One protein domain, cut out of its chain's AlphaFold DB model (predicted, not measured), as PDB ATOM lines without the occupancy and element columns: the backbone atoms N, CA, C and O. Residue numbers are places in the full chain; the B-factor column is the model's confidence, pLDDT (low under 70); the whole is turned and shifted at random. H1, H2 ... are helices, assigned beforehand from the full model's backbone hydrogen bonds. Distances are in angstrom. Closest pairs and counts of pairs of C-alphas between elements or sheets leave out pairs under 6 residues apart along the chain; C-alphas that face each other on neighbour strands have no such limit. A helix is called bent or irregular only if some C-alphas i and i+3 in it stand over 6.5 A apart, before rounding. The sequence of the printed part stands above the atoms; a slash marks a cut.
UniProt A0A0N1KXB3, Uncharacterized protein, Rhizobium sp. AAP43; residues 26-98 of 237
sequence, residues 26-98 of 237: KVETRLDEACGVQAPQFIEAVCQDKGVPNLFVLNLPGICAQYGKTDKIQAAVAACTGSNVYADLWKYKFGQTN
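Overview. This is residues 26 to 98 of the 237 residues of an uncharacterized protein of Rhizobium sp. AAP43 (UniProt A0A0N1KXB3). What shape? Two layers cross, H1b beside H3 and H2 beside H4, and arm H1a reaches beyond. Which parts? The 73 printed residues include four helices: all helix, compact, radius of gyration of the C-alphas 11.4 A, spans 37 by 25 by 17 A.

Arrangement. Any bend? H1, residues 26 to 47, one helix by hydrogen bonds, is bent into arms H1a, to 36, and H1b, from 39, at 45 degrees; C-alphas 36 and 39 are 6.9 A apart. What touches H1b? H3, residues 71 to 79, touches it at a shallow 11 degrees, the C-alphas of Pro 40 and Ile 73 closest, 5.3 A. H2, residues 55 to 66, and H4, residues 85 to 93, also touch it. Every O i to N i+4 pair is within hydrogen-bond range but in H1a, 4 of 7, and H2, 6 of 8.

Along the chain. First residue? C-alpha 26 is at (282.892, 264.696, 395.270). End of H4? C-alpha 93 is at (280.453, 244.707, 376.091).

Size, cuts and confidence. Any cut or long link? The printed part has neither. Low confidence? Residues 51 to 57, among others, are under 70.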
ATOM      1  N   LYS A  26     281.422 264.700 395.430       47.81
ATOM      2  CA  LYS A  26     282.892 264.696 395.270       47.81
ATOM      3  C   LYS A  26     283.409 263.659 394.258       47.81
ATOM      4  O   LYS A  26     284.555 263.759 393.832       47.81
ATOM      5  N   VAL A  27     282.610 262.647 393.930       50.12
ATOM      6  CA  VAL A  27     282.934 261.591 392.960       50.12
ATOM      7  C   VAL A  27     282.471 261.994 391.558       50.12
ATOM      8  O   VAL A  27     283.194 261.748 390.596       50.12
ATOM      9  N   GLU A  28     281.343 262.703 391.440       53.53
ATOM     10  CA  GLU A  28     280.852 263.250 390.163       53.53
ATOM     11  C   GLU A  28     281.877 264.165 389.477       53.53
ATOM     12  O   GLU A  28     282.079 264.057 388.271       53.53
ATOM     13  N   THR A  29     282.599 265.002 390.231       59.03
ATOM     14  CA  THR A  29     283.594 265.927 389.656       59.03
ATOM     15  C   THR A  29     284.816 265.235 389.054       59.03
ATOM     16  O   THR A  29     285.466 265.805 388.182       59.03
ATOM     17  N   ARG A  30     285.138 264.007 389.482       68.00
ATOM     18  CA  ARG A  30     286.249 263.215 388.923       68.00
ATOM     19  C   ARG A  30     285.803 262.274 387.810       68.00
ATOM     20  O   ARG A  30     286.649 261.729 387.108       68.00
ATOM     21  N   LEU A  31     284.497 262.081 387.643       72.44
ATOM     22  CA  LEU A  31     283.936 261.146 386.676       72.44
ATOM     23  C   LEU A  31     284.202 261.590 385.232       72.44
ATOM     24  O   LEU A  31     284.526 260.758 384.389       72.44
ATOM     25  N   ASP A  32     284.137 262.893 384.950       77.94
ATOM     26  CA  ASP A  32     284.452 263.430 383.620       77.94
ATOM     27  C   ASP A  32     285.915 263.208 383.232       77.94
ATOM     28  O   ASP A  32     286.211 262.847 382.094       77.94
ATOM     29  N   GLU A  33     286.835 263.365 384.182       77.25
ATOM     30  CA  GLU A  33     288.252 263.079 383.967       77.25
ATOM     31  C   GLU A  33     288.492 261.568 383.814       77.25
ATOM     32  O   GLU A  33     289.155 261.125 382.872       77.25
ATOM     33  N   ALA A  34     287.900 260.762 384.697       77.56
ATOM     34  CA  ALA A  34     288.035 259.310 384.677       77.56
ATOM     35  C   ALA A  34     287.511 258.706 383.363       77.56
ATOM     36  O   ALA A  34     288.201 257.911 382.731       77.56
ATOM     37  N   CYS A  35     286.328 259.119 382.907       82.19
ATOM     38  CA  CYS A  35     285.693 258.585 381.702       82.19
ATOM     39  C   CYS A  35     286.172 259.258 380.414       82.19
ATOM     40  O   CYS A  35     286.251 258.620 379.365       82.19
ATOM     41  N   GLY A  36     286.497 260.549 380.476       83.12
ATOM     42  CA  GLY A  36     286.867 261.342 379.310       83.12
ATOM     43  C   GLY A  36     288.354 261.322 378.963       83.12
ATOM     44  O   GLY A  36     288.699 261.731 377.850       83.12
ATOM     45  N   VAL A  37     289.216 260.896 379.893       83.00
ATOM     46  CA  VAL A  37     290.680 260.903 379.736       83.00
ATOM     47  C   VAL A  37     291.297 259.577 380.175       83.00
ATOM     48  O   VAL A  37     291.951 258.919 379.370       83.00
ATOM     49  N   GLN A  38     291.070 259.156 381.422       80.38
ATOM     50  CA  GLN A  38     291.804 258.023 382.002       80.38
ATOM     51  C   GLN A  38     291.377 256.679 381.395       80.38
ATOM     52  O   GLN A  38     292.230 255.884 381.009       80.38
ATOM     53  N   ALA A  39     290.074 256.426 381.243       83.44
ATOM     54  CA  ALA A  39     289.570 255.185 380.655       83.44
ATOM     55  C   ALA A  39     290.065 254.964 379.209       83.44
ATOM     56  O   ALA A  39     290.604 253.888 378.948       83.44
ATOM     57  N   PRO A  40     289.994 255.953 378.291       86.94
ATOM     58  CA  PRO A  40     290.608 255.833 376.967       86.94
ATOM     59  C   PRO A  40     292.114 255.531 377.001       86.94
ATOM     60  O   PRO A  40     292.570 254.664 376.263       86.94
ATOM     61  N   GLN A  41     292.880 256.194 377.876       84.62
ATOM     62  CA  GLN A  41     294.326 255.958 378.006       84.62
ATOM     63  C   GLN A  41     294.642 254.546 378.504       84.62
ATOM     64  O   GLN A  41     295.579 253.910 378.023       84.62
ATOM     65  N   PHE A  42     293.858 254.033 379.454       85.19
ATOM     66  CA  PHE A  42     294.013 252.659 379.915       85.19
ATOM     67  C   PHE A  42     293.670 251.646 378.829       85.19
ATOM     68  O   PHE A  42     294.390 250.660 378.683       85.19
ATOM     69  N   ILE A  43     292.607 251.891 378.058       84.62
ATOM     70  CA  ILE A  43     292.262 251.046 376.912       84.62
ATOM     71  C   ILE A  43     293.428 251.013 375.932       84.62
ATOM     72  O   ILE A  43     293.880 249.932 375.578       84.62
ATOM     73  N   GLU A  44     293.974 252.171 375.561       86.31
ATOM     74  CA  GLU A  44     295.129 252.248 374.667       86.31
ATOM     75  C   GLU A  44     296.338 251.470 375.212       86.31
ATOM     76  O   GLU A  44     296.958 250.701 374.477       86.31
ATOM     77  N   ALA A  45     296.651 251.615 376.503       82.75
ATOM     78  CA  ALA A  45     297.753 250.896 377.136       82.75
ATOM     79  C   ALA A  45     297.552 249.371 377.086       82.75
ATOM     80  O   ALA A  45     298.452 248.652 376.656       82.75
ATOM     81  N   VAL A  46     296.368 248.877 377.458       82.00
ATOM     82  CA  VAL A  46     296.035 247.441 377.411       82.00
ATOM     83  C   VAL A  46     296.045 246.917 375.975       82.00
ATOM     84  O   VAL A  46     296.554 245.832 375.722       82.00
ATOM     85  N   CYS A  47     295.554 247.702 375.020       82.31
ATOM     86  CA  CYS A  47     295.581 247.371 373.596       82.31
ATOM     87  C   CYS A  47     296.993 247.248 373.013       82.31
ATOM     88  O   CYS A  47     297.177 246.566 372.008       82.31
ATOM     89  N   GLN A  48     297.969 247.916 373.625       82.75
ATOM     90  CA  GLN A  48     299.386 247.857 373.267       82.75
ATOM     91  C   GLN A  48     300.172 246.879 374.162       82.75
ATOM     92  O   GLN A  48     301.401 246.948 374.190       82.75
ATOM     93  N   ASP A  49     299.481 246.022 374.928       76.12
ATOM     94  CA  ASP A  49     300.052 245.077 375.900       76.12
ATOM     95  C   ASP A  49     300.997 245.738 376.925       76.12
ATOM     96  O   ASP A  49     301.964 245.150 377.418       76.12
ATOM     97  N   LYS A  50     300.719 246.998 377.278       76.12
ATOM     98  CA  LYS A  50     301.498 247.752 378.264       76.12
ATOM     99  C   LYS A  50     300.990 247.474 379.675       76.12
ATOM    100  O   LYS A  50     300.074 248.129 380.169       76.12
ATOM    101  N   GLY A  51     301.675 246.556 380.351       65.56
ATOM    102  CA  GLY A  51     301.451 246.230 381.760       65.56
ATOM    103  C   GLY A  51     300.347 245.194 381.987       65.56
ATOM    104  O   GLY A  51     299.740 244.686 381.050       65.56
ATOM    105  N   VAL A  52     300.104 244.866 383.258       63.94
ATOM    106  CA  VAL A  52     299.064 243.910 383.668       63.94
ATOM    107  C   VAL A  52     297.855 244.695 384.182       63.94
ATOM    108  O   VAL A  52     297.963 245.344 385.229       63.94
ATOM    109  N   PRO A  53     296.709 244.683 383.477       67.19
ATOM    110  CA  PRO A  53     295.542 245.429 383.916       67.19
ATOM    111  C   PRO A  53     294.971 244.823 385.199       67.19
ATOM    112  O   PRO A  53     294.697 243.625 385.293       67.19
ATOM    113  N   ASN A  54     294.765 245.671 386.204       63.41
ATOM    114  CA  ASN A  54     294.041 245.281 387.407       63.41
ATOM    115  C   ASN A  54     292.520 245.346 387.171       63.41
ATOM    116  O   ASN A  54     292.038 245.893 386.178       63.41
ATOM    117  N   LEU A  55     291.751 244.794 388.109       60.81
ATOM    118  CA  LEU A  55     290.294 244.700 387.994       60.81
ATOM    119  C   LEU A  55     289.613 246.072 387.832       60.81
ATOM    120  O   LEU A  55     288.657 246.200 387.072       60.81
ATOM    121  N   PHE A  56     290.137 247.105 388.498       63.16
ATOM    122  CA  PHE A  56     289.618 248.469 388.387       63.16
ATOM    123  C   PHE A  56     289.745 249.003 386.954       63.16
ATOM    124  O   PHE A  56     288.769 249.501 386.396       63.16
ATOM    125  N   VAL A  57     290.915 248.836 386.332       69.56
ATOM    126  CA  VAL A  57     291.170 249.249 384.944       69.56
ATOM    127  C   VAL A  57     290.231 248.537 383.966       69.56
ATOM    128  O   VAL A  57     289.667 249.174 383.080       69.56
ATOM    129  N   LEU A  58     290.006 247.233 384.153       70.62
ATOM    130  CA  LEU A  58     289.120 246.442 383.290       70.62
ATOM    131  C   LEU A  58     287.643 246.851 383.400       70.62
ATOM    132  O   LEU A  58     286.891 246.715 382.428       70.62
ATOM    133  N   ASN A  59     287.238 247.371 384.560       69.81
ATOM    134  CA  ASN A  59     285.857 247.757 384.846       69.81
ATOM    135  C   ASN A  59     285.551 249.228 384.581       69.81
ATOM    136  O   ASN A  59     284.387 249.561 384.371       69.81
ATOM    137  N   LEU A  60     286.560 250.097 384.524       72.69
ATOM    138  CA  LEU A  60     286.361 251.531 384.334       72.69
ATOM    139  C   LEU A  60     285.520 251.890 383.086       72.69
ATOM    140  O   LEU A  60     284.606 252.703 383.234       72.69
ATOM    141  N   PRO A  61     285.706 251.257 381.904       75.56
ATOM    142  CA  PRO A  61     284.836 251.485 380.743       75.56
ATOM    143  C   PRO A  61     283.355 251.237 381.025       75.56
ATOM    144  O   PRO A  61     282.481 251.965 380.559       75.56
ATOM    145  N   GLY A  62     283.093 250.216 381.829       71.12
ATOM    146  CA  GLY A  62     281.765 249.851 382.257       71.12
ATOM    147  C   GLY A  62     281.160 250.819 383.279       71.12
ATOM    148  O   GLY A  62     279.993 251.184 383.173       71.12
ATOM    149  N   ILE A  63     281.964 251.306 384.235       70.62
ATOM    150  CA  ILE A  63     281.529 252.316 385.216       70.62
ATOM    151  C   ILE A  63     281.030 253.545 384.459       70.62
ATOM    152  O   ILE A  63     279.947 254.047 384.723       70.62
ATOM    153  N   CYS A  64     281.791 253.983 383.461       75.44
ATOM    154  CA  CYS A  64     281.445 255.126 382.628       75.44
ATOM    155  C   CYS A  64     280.175 254.924 381.789       75.44
ATOM    156  O   CYS A  64     279.470 255.900 381.517       75.44
ATOM    157  N   ALA A  65     279.853 253.681 381.420       74.12
ATOM    158  CA  ALA A  65     278.633 253.356 380.689       74.12
ATOM    159  C   ALA A  65     277.361 253.630 381.489       74.12
ATOM    160  O   ALA A  65     276.442 254.243 380.954       74.12
ATOM    161  N   GLN A  66     277.366 253.334 382.789       67.00
ATOM    162  CA  GLN A  66     276.233 253.610 383.682       67.00
ATOM    163  C   GLN A  66     275.833 255.090 383.737       67.00
ATOM    164  O   GLN A  66     274.687 255.420 384.027       67.00
ATOM    165  N   TYR A  67     276.789 255.986 383.487       71.31
ATOM    166  CA  TYR A  67     276.576 257.433 383.504       71.31
ATOM    167  C   TYR A  67     276.420 258.019 382.096       71.31
ATOM    168  O   TYR A  67     276.473 259.237 381.932       71.31
ATOM    169  N   GLY A  68     276.278 257.173 381.069       75.19
ATOM    170  CA  GLY A  68     276.153 257.600 379.675       75.19
ATOM    171  C   GLY A  68     277.419 258.248 379.100       75.19
ATOM    172  O   GLY A  68     277.347 258.926 378.081       75.19
ATOM    173  N   LYS A  69     278.592 258.067 379.724       81.62
ATOM    174  CA  LYS A  69     279.859 258.705 379.321       81.62
ATOM    175  C   LYS A  69     280.729 257.743 378.511       81.62
ATOM    176  O   LYS A  69     281.838 257.410 378.923       81.62
ATOM    177  N   THR A  70     280.218 257.271 377.371       83.69
ATOM    178  CA  THR A  70     280.867 256.190 376.600       83.69
ATOM    179  C   THR A  70     281.513 256.611 375.290       83.69
ATOM    180  O   THR A  70     282.362 255.873 374.809       83.69
ATOM    181  N   ASP A  71     281.212 257.784 374.735       85.12
ATOM    182  CA  ASP A  71     281.619 258.147 373.366       85.12
ATOM    183  C   ASP A  71     283.128 257.990 373.108       85.12
ATOM    184  O   ASP A  71     283.556 257.316 372.170       85.12
ATOM    185  N   LYS A  72     283.966 258.552 373.991       86.38
ATOM    186  CA  LYS A  72     285.432 258.447 373.880       86.38
ATOM    187  C   LYS A  72     285.955 257.037 374.154       86.38
ATOM    188  O   LYS A  72     286.993 256.648 373.629       86.38
ATOM    189  N   ILE A  73     285.239 256.280 374.979       87.69
ATOM    190  CA  ILE A  73     285.586 254.914 375.371       87.69
ATOM    191  C   ILE A  73     285.294 253.968 374.209       87.69
ATOM    192  O   ILE A  73     286.171 253.214 373.810       87.69
ATOM    193  N   GLN A  74     284.108 254.061 373.606       88.19
ATOM    194  CA  GLN A  74     283.738 253.285 372.426       88.19
ATOM    195  C   GLN A  74     284.679 253.568 371.255       88.19
ATOM    196  O   GLN A  74     285.084 252.627 370.576       88.19
ATOM    197  N   ALA A  75     285.080 254.831 371.059       88.25
ATOM    198  CA  ALA A  75     286.076 255.202 370.058       88.25
ATOM    199  C   ALA A  75     287.450 254.560 370.334       88.25
ATOM    200  O   ALA A  75     288.055 253.999 369.421       88.25
ATOM    201  N   ALA A  76     287.923 254.586 371.585       88.12
ATOM    202  CA  ALA A  76     289.186 253.952 371.972       88.12
ATOM    203  C   ALA A  76     289.146 252.420 371.811       88.12
ATOM    204  O   ALA A  76     290.089 251.826 371.293       88.12
ATOM    205  N   VAL A  77     288.037 251.781 372.196       87.19
ATOM    206  CA  VAL A  77     287.820 250.334 372.024       87.19
ATOM    207  C   VAL A  77     287.773 249.955 370.541       87.19
ATOM    208  O   VAL A  77     288.386 248.963 370.147       87.19
ATOM    209  N   ALA A  78     287.112 250.756 369.702       85.06
ATOM    210  CA  ALA A  78     287.038 250.519 368.262       85.06
ATOM    211  C   ALA A  78     288.404 250.678 367.568       85.06
ATOM    212  O   ALA A  78     288.722 249.919 366.655       85.06
ATOM    213  N   ALA A  79     289.231 251.626 368.021       87.06
ATOM    214  CA  ALA A  79     290.586 251.842 367.509       87.06
ATOM    215  C   ALA A  79     291.592 250.762 367.953       87.06
ATOM    216  O   ALA A  79     292.709 250.701 367.440       87.06
ATOM    217  N   CYS A  80     291.216 249.906 368.903       85.06
ATOM    218  CA  CYS A  80     292.070 248.849 369.410       85.06
ATOM    219  C   CYS A  80     292.229 247.707 368.395       85.06
ATOM    220  O   CYS A  80     291.291 246.944 368.143       85.06
ATOM    221  N   THR A  81     293.428 247.539 367.843       75.56
ATOM    222  CA  THR A  81     293.743 246.491 366.853       75.56
ATOM    223  C   THR A  81     294.493 245.288 367.431       75.56
ATOM    224  O   THR A  81     294.866 244.393 366.678       75.56
ATOM    225  N   GLY A  82     294.747 245.265 368.745       67.94
ATOM    226  CA  GLY A  82     295.447 244.165 369.414       67.94
ATOM    227  C   GLY A  82     294.603 242.892 369.528       67.94
ATOM    228  O   GLY A  82     293.374 242.944 369.493       67.94
ATOM    229  N   SER A  83     295.272 241.750 369.704       67.50
ATOM    230  CA  SER A  83     294.659 240.432 369.945       67.50
ATOM    231  C   SER A  83     294.466 240.123 371.434       67.50
ATOM    232  O   SER A  83     294.297 238.967 371.823       67.50
ATOM    233  N   ASN A  84     294.570 241.139 372.291       73.44
ATOM    234  CA  ASN A  84     294.448 240.971 373.728       73.44
ATOM    235  C   ASN A  84     292.989 240.648 374.097       73.44
ATOM    236  O   ASN A  84     292.069 241.384 373.736       73.44
ATOM    237  N   VAL A  85     292.780 239.584 374.878       73.38
ATOM    238  CA  VAL A  85     291.449 239.124 375.311       73.38
ATOM    239  C   VAL A  85     290.633 240.212 376.023       73.38
ATOM    240  O   VAL A  85     289.407 240.226 375.923       73.38
ATOM    241  N   TYR A  86     291.281 241.164 376.702       76.88
ATOM    242  CA  TYR A  86     290.611 242.288 377.361       76.88
ATOM    243  C   TYR A  86     290.055 243.314 376.365       76.88
ATOM    244  O   TYR A  86     288.995 243.893 376.604       76.88
ATOM    245  N   ALA A  87     290.727 243.509 375.227       77.62
ATOM    246  CA  ALA A  87     290.227 244.364 374.157       77.62
ATOM    247  C   ALA A  87     288.962 243.777 373.529       77.62
ATOM    248  O   ALA A  87     287.973 244.485 373.327       77.62
ATOM    249  N   ASP A  88     288.968 242.469 373.275       76.88
ATOM    250  CA  ASP A  88     287.778 241.779 372.795       76.88
ATOM    251  C   ASP A  88     286.679 241.766 373.851       76.88
ATOM    252  O   ASP A  88     285.527 242.018 373.522       76.88
ATOM    253  N   LEU A  89     287.010 241.603 375.131       77.19
ATOM    254  CA  LEU A  89     286.036 241.736 376.210       77.19
ATOM    255  C   LEU A  89     285.331 243.103 376.182       77.19
ATOM    256  O   LEU A  89     284.108 243.164 376.302       77.19
ATOM    257  N   TRP A  90     286.058 244.204 375.978       79.62
ATOM    258  CA  TRP A  90     285.432 245.524 375.855       79.62
ATOM    259  C   TRP A  90     284.612 245.678 374.574       79.62
ATOM    260  O   TRP A  90     283.494 246.187 374.639       79.62
ATOM    261  N   LYS A  91     285.105 245.205 373.424       79.44
ATOM    262  CA  LYS A  91     284.324 245.209 372.175       79.44
ATOM    263  C   LYS A  91     283.006 244.449 372.348       79.44
ATOM    264  O   LYS A  91     281.960 244.951 371.948       79.44
ATOM    265  N   TYR A  92     283.048 243.308 373.037       78.06
ATOM    266  CA  TYR A  92     281.888 242.462 373.306       78.06
ATOM    267  C   TYR A  92     280.856 243.216 374.149       78.06
ATOM    268  O   TYR A  92     279.685 243.285 373.785       78.06
ATOM    269  N   LYS A  93     281.307 243.879 375.224       72.62
ATOM    270  CA  LYS A  93     280.453 244.707 376.091       72.62
ATOM    271  C   LYS A  93     279.733 245.825 375.354       72.62
ATOM    272  O   LYS A  93     278.578 246.107 375.652       72.62
ATOM    273  N   PHE A  94     280.421 246.487 374.430       74.19
ATOM    274  CA  PHE A  94     279.858 247.602 373.671       74.19
ATOM    275  C   PHE A  94     279.093 247.149 372.418       74.19
ATOM    276  O   PHE A  94     278.771 247.982 371.576       74.19
ATOM    277  N   GLY A  95     278.807 245.848 372.275       72.50
ATOM    278  CA  GLY A  95     278.084 245.303 371.124       72.50
ATOM    279  C   GLY A  95     278.834 245.474 369.800       72.50
ATOM    280  O   GLY A  95     278.215 245.484 368.737       72.50
ATOM    281  N   GLN A  96     280.157 245.643 369.851       75.75
ATOM    282  CA  GLN A  96     281.006 245.768 368.674       75.75
ATOM    283  C   GLN A  96     281.412 244.373 368.189       75.75
ATOM    284  O   GLN A  96     281.792 243.512 368.983       75.75
ATOM    285  N   THR A  97     281.357 244.153 366.873       65.00
ATOM    286  CA  THR A  97     281.750 242.884 366.248       65.00
ATOM    287  C   THR A  97     283.176 242.504 366.643       65.00
ATOM    288  O   THR A  97     284.110 243.275 366.416       65.00
ATOM    289  N   ASN A  98     283.365 241.313 367.209       68.19
ATOM    290  CA  ASN A  98     284.683 240.822 367.597       68.19
ATOM    291  C   ASN A  98     284.778 239.290 367.586       68.19
ATOM    292  O   ASN A  98     283.793 238.582 367.382       68.19
TER     293      ASN A  98